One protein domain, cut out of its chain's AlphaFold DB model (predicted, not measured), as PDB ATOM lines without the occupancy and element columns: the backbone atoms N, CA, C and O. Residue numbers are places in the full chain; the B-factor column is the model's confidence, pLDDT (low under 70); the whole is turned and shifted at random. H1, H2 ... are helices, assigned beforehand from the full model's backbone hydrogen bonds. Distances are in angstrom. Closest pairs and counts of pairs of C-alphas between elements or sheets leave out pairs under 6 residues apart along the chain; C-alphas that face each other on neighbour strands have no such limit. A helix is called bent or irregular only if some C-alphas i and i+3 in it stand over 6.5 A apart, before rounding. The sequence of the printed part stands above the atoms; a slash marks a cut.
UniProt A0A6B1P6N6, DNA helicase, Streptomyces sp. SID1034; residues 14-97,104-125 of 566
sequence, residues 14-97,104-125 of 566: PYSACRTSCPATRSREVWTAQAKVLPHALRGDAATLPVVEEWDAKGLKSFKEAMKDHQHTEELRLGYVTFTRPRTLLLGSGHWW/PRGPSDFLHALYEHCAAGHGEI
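This is residues 14 to 97 and 104 to 125 of the 566 residues of the protein "DNA helicase" of Streptomyces sp. SID1034 (UniProt A0A6B1P6N6). Look for a loose frame with little regular structure: one long helix, H1, makes most of the length, the unnamed stretch 14 to 56 runs beside it, and short H2 lies near H1's last turns. Loops 42 to 47 and 84 to 89, of which 84 belongs to H1, stick out. The printed part has 106 residues, 42 of them in two named helices, H1 then H2, with no named strand: all helix. It is loose, radius of gyration of the C-alphas 17.6 A, spanning 52 by 32 by 24 A.

Find C-alpha 57 at (71.580, 25.157, 40.329); from there H1, residues 57 to 84, runs 40.8 A. H2, residues 109 to 122, runs 17.8 A to C-alpha 122 at (80.955, 2.387, 82.252); it is irregular, C-alphas 119 and 122 being 7.2 A apart.

Look at Gly 79 and Phe 110: their C-alphas, the closest of H1 and H2, are 7.0 A apart, close but not clearly touching. The helices run the same way at a tilt of 35.0 degrees, only just steep. In H1 every O i to N i+4 pair is within hydrogen-bond range; in H2, 8 of 10.

The C-alphas of Asp 56 and Glu 124, the two farthest apart, are 52.6 A apart. The link from H1 to H2 crosses the cut, where residues 98 to 103 are not printed; C-alphas 97 and 104 are 5.1 A apart. Residues 14 to 28 have pLDDT under 70.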
ATOM      1  N   PRO A  14      93.234  20.863  75.263       39.12
ATOM      2  CA  PRO A  14      91.882  20.561  75.716       39.12
ATOM      3  C   PRO A  14      90.875  20.794  74.579       39.12
ATOM      4  O   PRO A  14      90.698  21.916  74.107       39.12
ATOM      5  N   TYR A  15      90.215  19.725  74.131       46.72
ATOM      6  CA  TYR A  15      89.101  19.817  73.194       46.72
ATOM      7  C   TYR A  15      87.860  20.289  73.961       46.72
ATOM      8  O   TYR A  15      87.366  19.597  74.847       46.72
ATOM      9  N   SER A  16      87.361  21.484  73.637       46.28
ATOM     10  CA  SER A  16      86.141  22.024  74.246       46.28
ATOM     11  C   SER A  16      84.896  21.395  73.610       46.28
ATOM     12  O   SER A  16      84.594  21.639  72.436       46.28
ATOM     13  N   ALA A  17      84.163  20.596  74.388       54.47
ATOM     14  CA  ALA A  17      82.991  19.835  73.954       54.47
ATOM     15  C   ALA A  17      81.674  20.640  74.057       54.47
ATOM     16  O   ALA A  17      80.712  20.217  74.699       54.47
ATOM     17  N   CYS A  18      81.621  21.817  73.431       51.56
ATOM     18  CA  CYS A  18      80.405  22.634  73.345       51.56
ATOM     19  C   CYS A  18      79.714  22.442  71.986       51.56
ATOM     20  O   CYS A  18      80.383  22.315  70.961       51.56
ATOM     21  N   ARG A  19      78.375  22.498  71.956       47.28
ATOM     22  CA  ARG A  19      77.517  22.207  70.781       47.28
ATOM     23  C   ARG A  19      77.874  22.949  69.484       47.28
ATOM     24  O   ARG A  19      77.513  22.501  68.405       47.28
ATOM     25  N   THR A  20      78.545  24.098  69.570       49.25
ATOM     26  CA  THR A  20      78.969  24.894  68.404       49.25
ATOM     27  C   THR A  20      80.454  24.772  68.067       49.25
ATOM     28  O   THR A  20      80.857  25.221  66.996       49.25
ATOM     29  N   SER A  21      81.268  24.192  68.954       52.88
ATOM     30  CA  SER A  21      82.699  23.959  68.724       52.88
ATOM     31  C   SER A  21      83.007  22.525  68.312       52.88
ATOM     32  O   SER A  21      83.974  22.318  67.589       52.88
ATOM     33  N   CYS A  22      82.210  21.546  68.750       47.38
ATOM     34  CA  CYS A  22      82.391  20.143  68.392       47.38
ATOM     35  C   CYS A  22      81.071  19.381  68.597       47.38
ATOM     36  O   CYS A  22      80.628  19.315  69.739       47.38
ATOM     37  N   PRO A  23      80.441  18.803  67.561       54.75
ATOM     38  CA  PRO A  23      80.818  18.919  66.155       54.75
ATOM     39  C   PRO A  23      80.659  20.362  65.657       54.75
ATOM     40  O   PRO A  23      79.695  21.053  65.992       54.75
ATOM     41  N   ALA A  24      81.620  20.844  64.869       59.78
ATOM     42  CA  ALA A  24      81.489  22.150  64.234       59.78
ATOM     43  C   ALA A  24      80.344  22.119  63.204       59.78
ATOM     44  O   ALA A  24      80.399  21.408  62.205       59.78
ATOM     45  N   THR A  25      79.299  22.918  63.426       57.12
ATOM     46  CA  THR A  25      78.157  23.037  62.498       57.12
ATOM     47  C   THR A  25      78.395  24.042  61.370       57.12
ATOM     48  O   THR A  25      77.601  24.121  60.430       57.12
ATOM     49  N   ARG A  26      79.489  24.817  61.432       58.06
ATOM     50  CA  ARG A  26      79.905  25.703  60.338       58.06
ATOM     51  C   ARG A  26      80.524  24.867  59.224       58.06
ATOM     52  O   ARG A  26      81.548  24.223  59.424       58.06
ATOM     53  N   SER A  27      79.913  24.916  58.045       57.25
ATOM     54  CA  SER A  27      80.482  24.330  56.835       57.25
ATOM     55  C   SER A  27      81.842  24.960  56.533       57.25
ATOM     56  O   SER A  27      81.974  26.185  56.600       57.25
ATOM     57  N   ARG A  28      82.826  24.133  56.164       65.31
ATOM     58  CA  ARG A  28      84.108  24.599  55.616       65.31
ATOM     59  C   ARG A  28      83.897  25.531  54.425       65.31
ATOM     60  O   ARG A  28      82.876  25.465  53.739       65.31
ATOM     61  N   GLU A  29      84.888  26.387  54.199       73.25
ATOM     62  CA  GLU A  29      84.940  27.276  53.043       73.25
ATOM     63  C   GLU A  29      84.754  26.472  51.745       73.25
ATOM     64  O   GLU A  29      85.412  25.454  51.526       73.25
ATOM     65  N   VAL A  30      83.808  26.900  50.905       78.81
ATOM     66  CA  VAL A  30      83.426  26.184  49.683       78.81
ATOM     67  C   VAL A  30      84.103  26.852  48.490       78.81
ATOM     68  O   VAL A  30      83.839  28.021  48.209       78.81
ATOM     69  N   TRP A  31      84.930  26.109  47.754       84.31
ATOM     70  CA  TRP A  31      85.694  26.632  46.610       84.31
ATOM     71  C   TRP A  31      84.831  27.173  45.468       84.31
ATOM     72  O   TRP A  31      85.249  28.073  44.753       84.31
ATOM     73  N   THR A  32      83.586  26.710  45.337       85.62
ATOM     74  CA  THR A  32      82.637  27.254  44.351       85.62
ATOM     75  C   THR A  32      82.126  28.655  44.710       85.62
ATOM     76  O   THR A  32      81.408  29.252  43.918       85.62
ATOM     77  N   ALA A  33      82.411  29.155  45.916       83.75
ATOM     78  CA  ALA A  33      81.978  30.469  46.399       83.75
ATOM     79  C   ALA A  33      83.145  31.372  46.838       83.75
ATOM     80  O   ALA A  33      82.931  32.554  47.087       83.75
ATOM     81  N   GLN A  34      84.359  30.831  46.971       82.75
ATOM     82  CA  GLN A  34      85.520  31.555  47.483       82.75
ATOM     83  C   GLN A  34      86.743  31.275  46.610       82.75
ATOM     84  O   GLN A  34      87.272  30.166  46.622       82.75
ATOM     85  N   ALA A  35      87.220  32.301  45.901       81.75
ATOM     86  CA  ALA A  35      88.340  32.188  44.962       81.75
ATOM     87  C   ALA A  35      89.666  31.760  45.622       81.75
ATOM     88  O   ALA A  35      90.506  31.148  44.973       81.75
ATOM     89  N   LYS A  36      89.833  32.033  46.923       84.06
ATOM     90  CA  LYS A  36      91.018  31.655  47.712       84.06
ATOM     91  C   LYS A  36      91.113  30.157  48.044       84.06
ATOM     92  O   LYS A  36      92.121  29.718  48.588       84.06
ATOM     93  N   VAL A  37      90.063  29.372  47.792       85.31
ATOM     94  CA  VAL A  37      90.027  27.943  48.137       85.31
ATOM     95  C   VAL A  37      90.290  27.115  46.887       85.31
ATOM     96  O   VAL A  37      89.566  27.222  45.899       85.31
ATOM     97  N   LEU A  38      91.300  26.246  46.946       87.06
ATOM     98  CA  LEU A  38      91.673  25.399  45.818       87.06
ATOM     99  C   LEU A  38      90.518  24.448  45.431       87.06
ATOM    100  O   LEU A  38      90.007  23.729  46.302       87.06
ATOM    101  N   PRO A  39      90.129  24.383  44.141       89.88
ATOM    102  CA  PRO A  39      89.140  23.429  43.657       89.88
ATOM    103  C   PRO A  39      89.481  21.989  44.037       89.88
ATOM    104  O   PRO A  39      90.631  21.565  43.920       89.88
ATOM    105  N   HIS A  40      88.476  21.208  44.447       90.56
ATOM    106  CA  HIS A  40      88.695  19.839  44.935       90.56
ATOM    107  C   HIS A  40      89.450  18.947  43.950       90.56
ATOM    108  O   HIS A  40      90.291  18.168  44.379       90.56
ATOM    109  N   ALA A  41      89.206  19.101  42.645       87.00
ATOM    110  CA  ALA A  41      89.871  18.319  41.604       87.00
ATOM    111  C   ALA A  41      91.396  18.538  41.538       87.00
ATOM    112  O   ALA A  41      92.107  17.679  41.027       87.00
ATOM    113  N   LEU A  42      91.897  19.668  42.047       90.00
ATOM    114  CA  LEU A  42      93.326  20.003  42.066       90.00
ATOM    115  C   LEU A  42      94.006  19.621  43.387       90.00
ATOM    116  O   LEU A  42      95.218  19.778  43.525       90.00
ATOM    117  N   ARG A  43      93.246  19.141  44.375       88.69
ATOM    118  CA  ARG A  43      93.795  18.734  45.667       88.69
ATOM    119  C   ARG A  43      94.291  17.290  45.620       88.69
ATOM    120  O   ARG A  43      93.685  16.431  44.988       88.69
ATOM    121  N   GLY A  44      95.351  16.990  46.370       87.88
ATOM    122  CA  GLY A  44      95.887  15.625  46.474       87.88
ATOM    123  C   GLY A  44      94.928  14.612  47.121       87.88
ATOM    124  O   GLY A  44      95.075  13.412  46.911       87.88
ATOM    125  N   ASP A  45      93.929  15.078  47.874       88.44
ATOM    126  CA  ASP A  45      92.888  14.277  48.529       88.44
ATOM    127  C   ASP A  45      91.555  14.244  47.755       88.44
ATOM    128  O   ASP A  45      90.540  13.801  48.299       88.44
ATOM    129  N   ALA A  46      91.554  14.658  46.478       88.88
ATOM    130  CA  ALA A  46      90.364  14.774  45.628       88.88
ATOM    131  C   ALA A  46      89.444  13.542  45.662       88.88
ATOM    132  O   ALA A  46      88.228  13.688  45.716       88.88
ATOM    133  N   ALA A  47      90.016  12.331  45.694       88.31
ATOM    134  CA  ALA A  47      89.266  11.071  45.699       88.31
ATOM    135  C   ALA A  47      88.349  10.884  46.926       88.31
ATOM    136  O   ALA A  47      87.473  10.024  46.912       88.31
ATOM    137  N   THR A  48      88.558  11.658  47.993       86.56
ATOM    138  CA  THR A  48      87.770  11.588  49.236       86.56
ATOM    139  C   THR A  48      86.790  12.748  49.403       86.56
ATOM    140  O   THR A  48      86.005  12.750  50.353       86.56
ATOM    141  N   LEU A  49      86.827  13.725  48.495       88.94
ATOM    142  CA  LEU A  49      86.048  14.954  48.580       88.94
ATOM    143  C   LEU A  49      84.806  14.882  47.679       88.94
ATOM    144  O   LEU A  49      84.861  14.286  46.603       88.94
ATOM    145  N   PRO A  50      83.693  15.534  48.064       90.44
ATOM    146  CA  PRO A  50      82.541  15.678  47.181       90.44
ATOM    147  C   PRO A  50      82.910  16.375  45.865       90.44
ATOM    148  O   PRO A  50      83.730  17.302  45.849       90.44
ATOM    149  N   VAL A  51      82.265  15.965  44.775       89.56
ATOM    150  CA  VAL A  51      82.431  16.539  43.431       89.56
ATOM    151  C   VAL A  51      81.140  17.206  42.965       89.56
ATOM    152  O   VAL A  51      80.049  16.858  43.414       89.56
ATOM    153  N   VAL A  52      81.265  18.183  42.068       89.56
ATOM    154  CA  VAL A  52      80.118  18.779  41.376       89.56
ATOM    155  C   VAL A  52      79.859  17.942  40.124       89.56
ATOM    156  O   VAL A  52      80.662  17.980  39.195       89.56
ATOM    157  N   GLU A  53      78.781  17.157  40.117       86.12
ATOM    158  CA  GLU A  53      78.424  16.291  38.977       86.12
ATOM    159  C   GLU A  53      77.841  17.094  37.806       86.12
ATOM    160  O   GLU A  53      78.228  16.900  36.656       86.12
ATOM    161  N   GLU A  54      76.947  18.038  38.110       89.56
ATOM    162  CA  GLU A  54      76.273  18.893  37.134       89.56
ATOM    163  C   GLU A  54      76.478  20.367  37.500       89.56
ATOM    164  O   GLU A  54      76.312  20.778  38.650       89.56
ATOM    165  N   TRP A  55      76.835  21.181  36.506       89.75
ATOM    166  CA  TRP A  55      77.088  22.617  36.669       89.75
ATOM    167  C   TRP A  55      75.814  23.450  36.489       89.75
ATOM    168  O   TRP A  55      75.784  24.417  35.732       89.75
ATOM    169  N   ASP A  56      74.753  23.062  37.191       91.94
ATOM    170  CA  ASP A  56      73.493  23.797  37.278       91.94
ATOM    171  C   ASP A  56      73.124  24.096  38.748       91.94
ATOM    172  O   ASP A  56      73.826  23.720  39.694       91.94
ATOM    173  N   ALA A  57      72.012  24.802  38.975       89.50
ATOM    174  CA  ALA A  57      71.580  25.157  40.329       89.50
ATOM    175  C   ALA A  57      71.290  23.925  41.213       89.50
ATOM    176  O   ALA A  57      71.469  23.975  42.435       89.50
ATOM    177  N   LYS A  58      70.848  22.814  40.611       91.75
ATOM    178  CA  LYS A  58      70.498  21.580  41.317       91.75
ATOM    179  C   LYS A  58      71.751  20.796  41.709       91.75
ATOM    180  O   LYS A  58      71.849  20.351  42.855       91.75
ATOM    181  N   GLY A  59      72.721  20.675  40.812       89.88
ATOM    182  CA  GLY A  59      74.017  20.057  41.058       89.88
ATOM    183  C   GLY A  59      74.807  20.819  42.116       89.88
ATOM    184  O   GLY A  59      75.319  20.212  43.057       89.88
ATOM    185  N   LEU A  60      74.788  22.157  42.085       89.38
ATOM    186  CA  LEU A  60      75.452  22.962  43.113       89.38
ATOM    187  C   LEU A  60      74.772  22.852  44.491       89.38
ATOM    188  O   LEU A  60      75.449  22.881  45.522       89.38
ATOM    189  N   LYS A  61      73.441  22.698  44.536       89.12
ATOM    190  CA  LYS A  61      72.716  22.411  45.785       89.12
ATOM    191  C   LYS A  61      73.087  21.032  46.341       89.12
ATOM    192  O   LYS A  61      73.407  20.934  47.523       89.12
ATOM    193  N   SER A  62      73.113  20.016  45.483       91.62
ATOM    194  CA  SER A  62      73.483  18.640  45.847       91.62
ATOM    195  C   SER A  62      74.926  18.568  46.358       91.62
ATOM    196  O   SER A  62      75.197  17.951  47.383       91.62
ATOM    197  N   PHE A  63      75.847  19.301  45.727       89.62
ATOM    198  CA  PHE A  63      77.227  19.440  46.193       89.62
ATOM    199  C   PHE A  63      77.320  20.079  47.589       89.62
ATOM    200  O   PHE A  63      78.061  19.597  48.445       89.62
ATOM    201  N   LYS A  64      76.541  21.136  47.865       87.44
ATOM    202  CA  LYS A  64      76.487  21.754  49.202       87.44
ATOM    203  C   LYS A  64      75.943  20.797  50.267       87.44
ATOM    204  O   LYS A  64      76.393  20.862  51.408       87.44
ATOM    205  N   GLU A  65      74.986  19.940  49.921       89.56
ATOM    206  CA  GLU A  65      74.470  18.894  50.814       89.56
ATOM    207  C   GLU A  65      75.540  17.823  51.074       89.56
ATOM    208  O   GLU A  65      75.893  17.595  52.230       89.56
ATOM    209  N   ALA A  66      76.186  17.303  50.027       89.56
ATOM    210  CA  ALA A  66      77.291  16.350  50.155       89.56
ATOM    211  C   ALA A  66      78.473  16.905  50.977       89.56
ATOM    212  O   ALA A  66      79.115  16.173  51.729       89.56
ATOM    213  N   MET A  67      78.747  18.211  50.891       88.62
ATOM    214  CA  MET A  67      79.748  18.883  51.727       88.62
ATOM    215  C   MET A  67      79.383  18.910  53.212       88.62
ATOM    216  O   MET A  67      80.271  18.780  54.058       88.62
ATOM    217  N   LYS A  68      78.098  19.068  53.550       85.50
ATOM    218  CA  LYS A  68      77.633  18.993  54.942       85.50
ATOM    219  C   LYS A  68      77.775  17.574  55.486       85.50
ATOM    220  O   LYS A  68      78.285  17.415  56.592       85.50
ATOM    221  N   ASP A  69      77.403  16.570  54.698       86.88
ATOM    222  CA  ASP A  69      77.510  15.159  55.087       86.88
ATOM    223  C   ASP A  69      78.972  14.724  55.249       86.88
ATOM    224  O   ASP A  69      79.337  14.051  56.221       86.88
ATOM    225  N   HIS A  70      79.840  15.168  54.337       87.25
ATOM    226  CA  HIS A  70      81.278  14.955  54.439       87.25
ATOM    227  C   HIS A  70      81.841  15.603  55.712       87.25
ATOM    228  O   HIS A  70      82.513  14.933  56.492       87.25
ATOM    229  N   GLN A  71      81.506  16.870  55.986       84.06
ATOM    230  CA  GLN A  71      81.927  17.551  57.214       84.06
ATOM    231  C   GLN A  71      81.418  16.835  58.474       84.06
ATOM    232  O   GLN A  71      82.174  16.678  59.429       84.06
ATOM    233  N   HIS A  72      80.170  16.366  58.484       84.31
ATOM    234  CA  HIS A  72      79.626  15.595  59.600       84.31
ATOM    235  C   HIS A  72      80.416  14.297  59.837       84.31
ATOM    236  O   HIS A  72      80.776  13.982  60.971       84.31
ATOM    237  N   THR A  73      80.760  13.584  58.764       86.38
ATOM    238  CA  THR A  73      81.574  12.361  58.829       86.38
ATOM    239  C   THR A  73      82.978  12.639  59.369       86.38
ATOM    240  O   THR A  73      83.487  11.871  60.187       86.38
ATOM    241  N   GLU A  74      83.603  13.744  58.961       85.69
ATOM    242  CA  GLU A  74      84.913  14.160  59.473       85.69
ATOM    243  C   GLU A  74      84.871  14.498  60.973       85.69
ATOM    244  O   GLU A  74      85.745  14.063  61.726       85.69
ATOM    245  N   GLU A  75      83.829  15.192  61.444       83.25
ATOM    246  CA  GLU A  75      83.647  15.456  62.880       83.25
ATOM    247  C   GLU A  75      83.423  14.157  63.669       83.25
ATOM    248  O   GLU A  75      83.981  13.990  64.753       83.25
ATOM    249  N   LEU A  76      82.667  13.195  63.123       86.00
ATOM    250  CA  LEU A  76      82.499  11.867  63.726       86.00
ATOM    251  C   LEU A  76      83.822  11.101  63.816       86.00
ATOM    252  O   LEU A  76      84.094  10.474  64.840       86.00
ATOM    253  N   ARG A  77      84.668  11.166  62.782       85.81
ATOM    254  CA  ARG A  77      86.010  10.560  62.799       85.81
ATOM    255  C   ARG A  77      86.886  11.196  63.871       85.81
ATOM    256  O   ARG A  77      87.562  10.477  64.609       85.81
ATOM    257  N   LEU A  78      86.848  12.522  63.995       82.88
ATOM    258  CA  LEU A  78      87.571  13.244  65.040       82.88
ATOM    259  C   LEU A  78      87.075  12.851  66.439       82.88
ATOM    260  O   LEU A  78      87.888  12.566  67.323       82.88
ATOM    261  N   GLY A  79      85.755  12.758  66.618       82.06
ATOM    262  CA  GLY A  79      85.133  12.237  67.831       82.06
ATOM    263  C   GLY A  79      85.641  10.832  68.148       82.06
ATOM    264  O   GLY A  79      86.234  10.617  69.201       82.06
ATOM    265  N   TYR A  80      85.523   9.892  67.209       84.62
ATOM    266  CA  TYR A  80      85.982   8.509  67.369       84.62
ATOM    267  C   TYR A  80      87.447   8.414  67.814       84.62
ATOM    268  O   TYR A  80      87.765   7.685  68.755       84.62
ATOM    269  N   VAL A  81      88.351   9.174  67.186       85.69
ATOM    270  CA  VAL A  81      89.767   9.219  67.594       85.69
ATOM    271  C   VAL A  81      89.907   9.750  69.021       85.69
ATOM    272  O   VAL A  81      90.680   9.200  69.801       85.69
ATOM    273  N   THR A  82      89.141  10.775  69.391       80.94
ATOM    274  CA  THR A  82      89.147  11.342  70.749       80.94
ATOM    275  C   THR A  82      88.732  10.312  71.804       80.94
ATOM    276  O   THR A  82      89.358  10.248  72.858       80.94
ATOM    277  N   PHE A  83      87.750   9.454  71.512       83.81
ATOM    278  CA  PHE A  83      87.302   8.401  72.435       83.81
ATOM    279  C   PHE A  83      88.226   7.177  72.479       83.81
ATOM    280  O   PHE A  83      88.331   6.530  73.517       83.81
ATOM    281  N   THR A  84      88.898   6.840  71.374       83.56
ATOM    282  CA  THR A  84      89.649   5.572  71.250       83.56
ATOM    283  C   THR A  84      91.157   5.701  71.439       83.56
ATOM    284  O   THR A  84      91.837   4.710  71.704       83.56
ATOM    285  N   ARG A  85      91.712   6.909  71.311       83.75
ATOM    286  CA  ARG A  85      93.143   7.172  71.506       83.75
ATOM    287  C   ARG A  85      93.620   7.167  72.969       83.75
ATOM    288  O   ARG A  85      94.785   6.808  73.175       83.75
ATOM    289  N   PRO A  86      92.820   7.566  73.979       81.88
ATOM    290  CA  PRO A  86      93.233   7.488  75.376       81.88
ATOM    291  C   PRO A  86      93.595   6.053  75.764       81.88
ATOM    292  O   PRO A  86      92.818   5.124  75.574       81.88
ATOM    293  N   ARG A  87      94.798   5.859  76.313       73.94
ATOM    294  CA  ARG A  87      95.309   4.520  76.648       73.94
ATOM    295  C   ARG A  87      94.876   4.042  78.036       73.94
ATOM    296  O   ARG A  87      94.856   2.840  78.278       73.94
ATOM    297  N   THR A  88      94.603   4.976  78.948       75.81
ATOM    298  CA  THR A  88      94.363   4.684  80.373       75.81
ATOM    299  C   THR A  88      93.229   5.491  81.000       75.81
ATOM    300  O   THR A  88      92.541   4.954  81.857       75.81
ATOM    301  N   LEU A  89      93.036   6.758  80.618       82.06
ATOM    302  CA  LEU A  89      92.017   7.636  81.198       82.06
ATOM    303  C   LEU A  89      91.527   8.647  80.156       82.06
ATOM    304  O   LEU A  89      92.346   9.283  79.492       82.06
ATOM    305  N   LEU A  90      90.208   8.802  80.046       86.06
ATOM    306  CA  LEU A  90      89.543   9.853  79.277       86.06
ATOM    307  C   LEU A  90      88.776  10.746  80.256       86.06
ATOM    308  O   LEU A  90      87.906  10.260  80.970       86.06
ATOM    309  N   LEU A  91      89.100  12.039  80.278       88.25
ATOM    310  CA  LEU A  91      88.367  13.050  81.039       88.25
ATOM    311  C   LEU A  91      87.603  13.941  80.059       88.25
ATOM    312  O   LEU A  91      88.200  14.497  79.137       88.25
ATOM    313  N   GLY A  92      86.290  14.051  80.253       87.94
ATOM    314  CA  GLY A  92      85.415  14.909  79.461       87.94
ATOM    315  C   GLY A  92      84.867  16.049  80.308       87.94
ATOM    316  O   GLY A  92      84.373  15.822  81.406       87.94
ATOM    317  N   SER A  93      84.929  17.272  79.787       86.94
ATOM    318  CA  SER A  93      84.366  18.458  80.435       86.94
ATOM    319  C   SER A  93      83.699  19.366  79.404       86.94
ATOM    320  O   SER A  93      84.184  19.481  78.275       86.94
ATOM    321  N   GLY A  94      82.632  20.055  79.801       86.69
ATOM    322  CA  GLY A  94      81.936  21.044  78.979       86.69
ATOM    323  C   GLY A  94      81.448  22.224  79.815       86.69
ATOM    324  O   GLY A  94      81.424  22.156  81.041       86.69
ATOM    325  N   HIS A  95      81.068  23.312  79.148       85.50
ATOM    326  CA  HIS A  95      80.538  24.512  79.794       85.50
ATOM    327  C   HIS A  95      79.347  25.077  79.015       85.50
ATOM    328  O   HIS A  95      79.289  24.992  77.788       85.50
ATOM    329  N   TRP A  96      78.401  25.697  79.723       85.19
ATOM    330  CA  TRP A  96      77.222  26.303  79.100       85.19
ATOM    331  C   TRP A  96      77.543  27.603  78.352       85.19
ATOM    332  O   TRP A  96      76.969  27.836  77.287       85.19
ATOM    333  N   TRP A  97      78.500  28.401  78.834       85.69
ATOM    334  CA  TRP A  97      78.927  29.655  78.201       85.69
ATOM    335  C   TRP A  97      80.442  29.732  78.045       85.69
ATOM    336  O   TRP A  97      81.181  29.290  78.920       85.69
ATOM    337  N   PRO A 104      73.704  30.767  75.980       82.94
ATOM    338  CA  PRO A 104      74.229  29.437  76.267       82.94
ATOM    339  C   PRO A 104      74.433  28.631  74.973       82.94
ATOM    340  O   PRO A 104      73.638  28.713  74.037       82.94
ATOM    341  N   ARG A 105      75.519  27.850  74.908       78.31
ATOM    342  CA  ARG A 105      75.867  26.961  73.782       78.31
ATOM    343  C   ARG A 105      75.325  25.547  73.973       78.31
ATOM    344  O   ARG A 105      74.945  24.909  72.999       78.31
ATOM    345  N   GLY A 106      75.282  25.086  75.219       81.06
ATOM    346  CA  GLY A 106      74.875  23.734  75.585       81.06
ATOM    347  C   GLY A 106      75.912  22.646  75.298       81.06
ATOM    348  O   GLY A 106      76.876  22.873  74.551       81.06
ATOM    349  N   PRO A 107      75.721  21.461  75.904       83.75
ATOM    350  CA  PRO A 107      76.596  20.312  75.715       83.75
ATOM    351  C   PRO A 107      76.555  19.838  74.260       83.75
ATOM    352  O   PRO A 107      75.526  19.960  73.579       83.75
ATOM    353  N   SER A 108      77.687  19.320  73.785       84.00
ATOM    354  CA  SER A 108      77.766  18.661  72.486       84.00
ATOM    355  C   SER A 108      77.136  17.273  72.487       84.00
ATOM    356  O   SER A 108      77.039  16.625  73.528       84.00
ATOM    357  N   ASP A 109      76.800  16.777  71.295       84.12
ATOM    358  CA  ASP A 109      76.297  15.410  71.114       84.12
ATOM    359  C   ASP A 109      77.325  14.363  71.575       84.12
ATOM    360  O   ASP A 109      76.962  13.358  72.179       84.12
ATOM    361  N   PHE A 110      78.625  14.628  71.389       86.38
ATOM    362  CA  PHE A 110      79.692  13.766  71.908       86.38
ATOM    363  C   PHE A 110      79.754  13.758  73.438       86.38
ATOM    364  O   PHE A 110      79.971  12.706  74.035       86.38
ATOM    365  N   LEU A 111      79.560  14.911  74.086       88.19
ATOM    366  CA  LEU A 111      79.532  14.986  75.545       88.19
ATOM    367  C   LEU A 111      78.288  14.287  76.109       88.19
ATOM    368  O   LEU A 111      78.388  13.616  77.130       88.19
ATOM    369  N   HIS A 112      77.146  14.381  75.424       89.62
ATOM    370  CA  HIS A 112      75.961  13.595  75.762       89.62
ATOM    371  C   HIS A 112      76.187  12.093  75.590       89.62
ATOM    372  O   HIS A 112      75.868  11.339  76.502       89.62
ATOM    373  N   ALA A 113      76.808  11.653  74.493       89.06
ATOM    374  CA  ALA A 113      77.150  10.244  74.302       89.06
ATOM    375  C   ALA A 113      78.094   9.727  75.406       89.06
ATOM    376  O   ALA A 113      77.917   8.616  75.908       89.06
ATOM    377  N   LEU A 114      79.069  10.543  75.832       89.75
ATOM    378  CA  LEU A 114      79.934  10.219  76.969       89.75
ATOM    379  C   LEU A 114      79.140  10.138  78.280       89.75
ATOM    380  O   LEU A 114      79.327   9.197  79.047       89.75
ATOM    381  N   TYR A 115      78.242  11.095  78.525       90.62
ATOM    382  CA  TYR A 115      77.370  11.096  79.699       90.62
ATOM    383  C   TYR A 115      76.502   9.835  79.757       90.62
ATOM    384  O   TYR A 115      76.471   9.172  80.788       90.62
ATOM    385  N   GLU A 116      75.840   9.464  78.657       92.38
ATOM    386  CA  GLU A 116      75.015   8.254  78.579       92.38
ATOM    387  C   GLU A 116      75.840   6.986  78.829       92.38
ATOM    388  O   GLU A 116      75.401   6.093  79.553       92.38
ATOM    389  N   HIS A 117      77.064   6.927  78.295       90.31
ATOM    390  CA  HIS A 117      77.981   5.817  78.537       90.31
ATOM    391  C   HIS A 117      78.376   5.699  80.017       90.31
ATOM    392  O   HIS A 117      78.346   4.602  80.582       90.31
ATOM    393  N   CYS A 118      78.689   6.821  80.676       91.12
ATOM    394  CA  CYS A 118      78.966   6.838  82.112       91.12
ATOM    395  C   CYS A 118      77.717   6.493  82.939       91.12
ATOM    396  O   CYS A 118      77.804   5.694  83.867       91.12
ATOM    397  N   ALA A 119      76.544   7.019  82.571       91.31
ATOM    398  CA  ALA A 119      75.272   6.744  83.241       91.31
ATOM    399  C   ALA A 119      74.853   5.265  83.137       91.31
ATOM    400  O   ALA A 119      74.214   4.740  84.046       91.31
ATOM    401  N   ALA A 120      75.260   4.570  82.070       93.31
ATOM    402  CA  ALA A 120      75.102   3.124  81.923       93.31
ATOM    403  C   ALA A 120      76.056   2.296  82.816       93.31
ATOM    404  O   ALA A 120      75.972   1.067  82.828       93.31
ATOM    405  N   GLY A 121      76.944   2.943  83.582       90.31
ATOM    406  CA  GLY A 121      77.850   2.306  84.541       90.31
ATOM    407  C   GLY A 121      79.256   2.026  84.009       90.31
ATOM    408  O   GLY A 121      80.018   1.309  84.655       90.31
ATOM    409  N   HIS A 122      79.625   2.572  82.847       87.88
ATOM    410  CA  HIS A 122      80.955   2.387  82.252       87.88
ATOM    411  C   HIS A 122      81.964   3.488  82.622       87.88
ATOM    412  O   HIS A 122      83.080   3.505  82.105       87.88
ATOM    413  N   GLY A 123      81.594   4.396  83.526       88.06
ATOM    414  CA  GLY A 123      82.440   5.488  83.993       88.06
ATOM    415  C   GLY A 123      81.832   6.205  85.196       88.06
ATOM    416  O   GLY A 123      80.794   5.798  85.714       88.06
ATOM    417  N   GLU A 124      82.486   7.277  85.628       87.69
ATOM    418  CA  GLU A 124      82.043   8.125  86.737       87.69
ATOM    419  C   GLU A 124      81.637   9.506  86.210       87.69
ATOM    420  O   GLU A 124      82.279  10.051  85.310       87.69
ATOM    421  N   ILE A 125      80.555  10.064  86.761       89.88
ATOM    422  CA  ILE A 125      80.111  11.433  86.487       89.88
ATOM    423  C   ILE A 125      80.412  12.251  87.737       89.88
ATOM    424  O   ILE A 125      79.690  12.155  88.726       89.88
TER     425      ILE A 125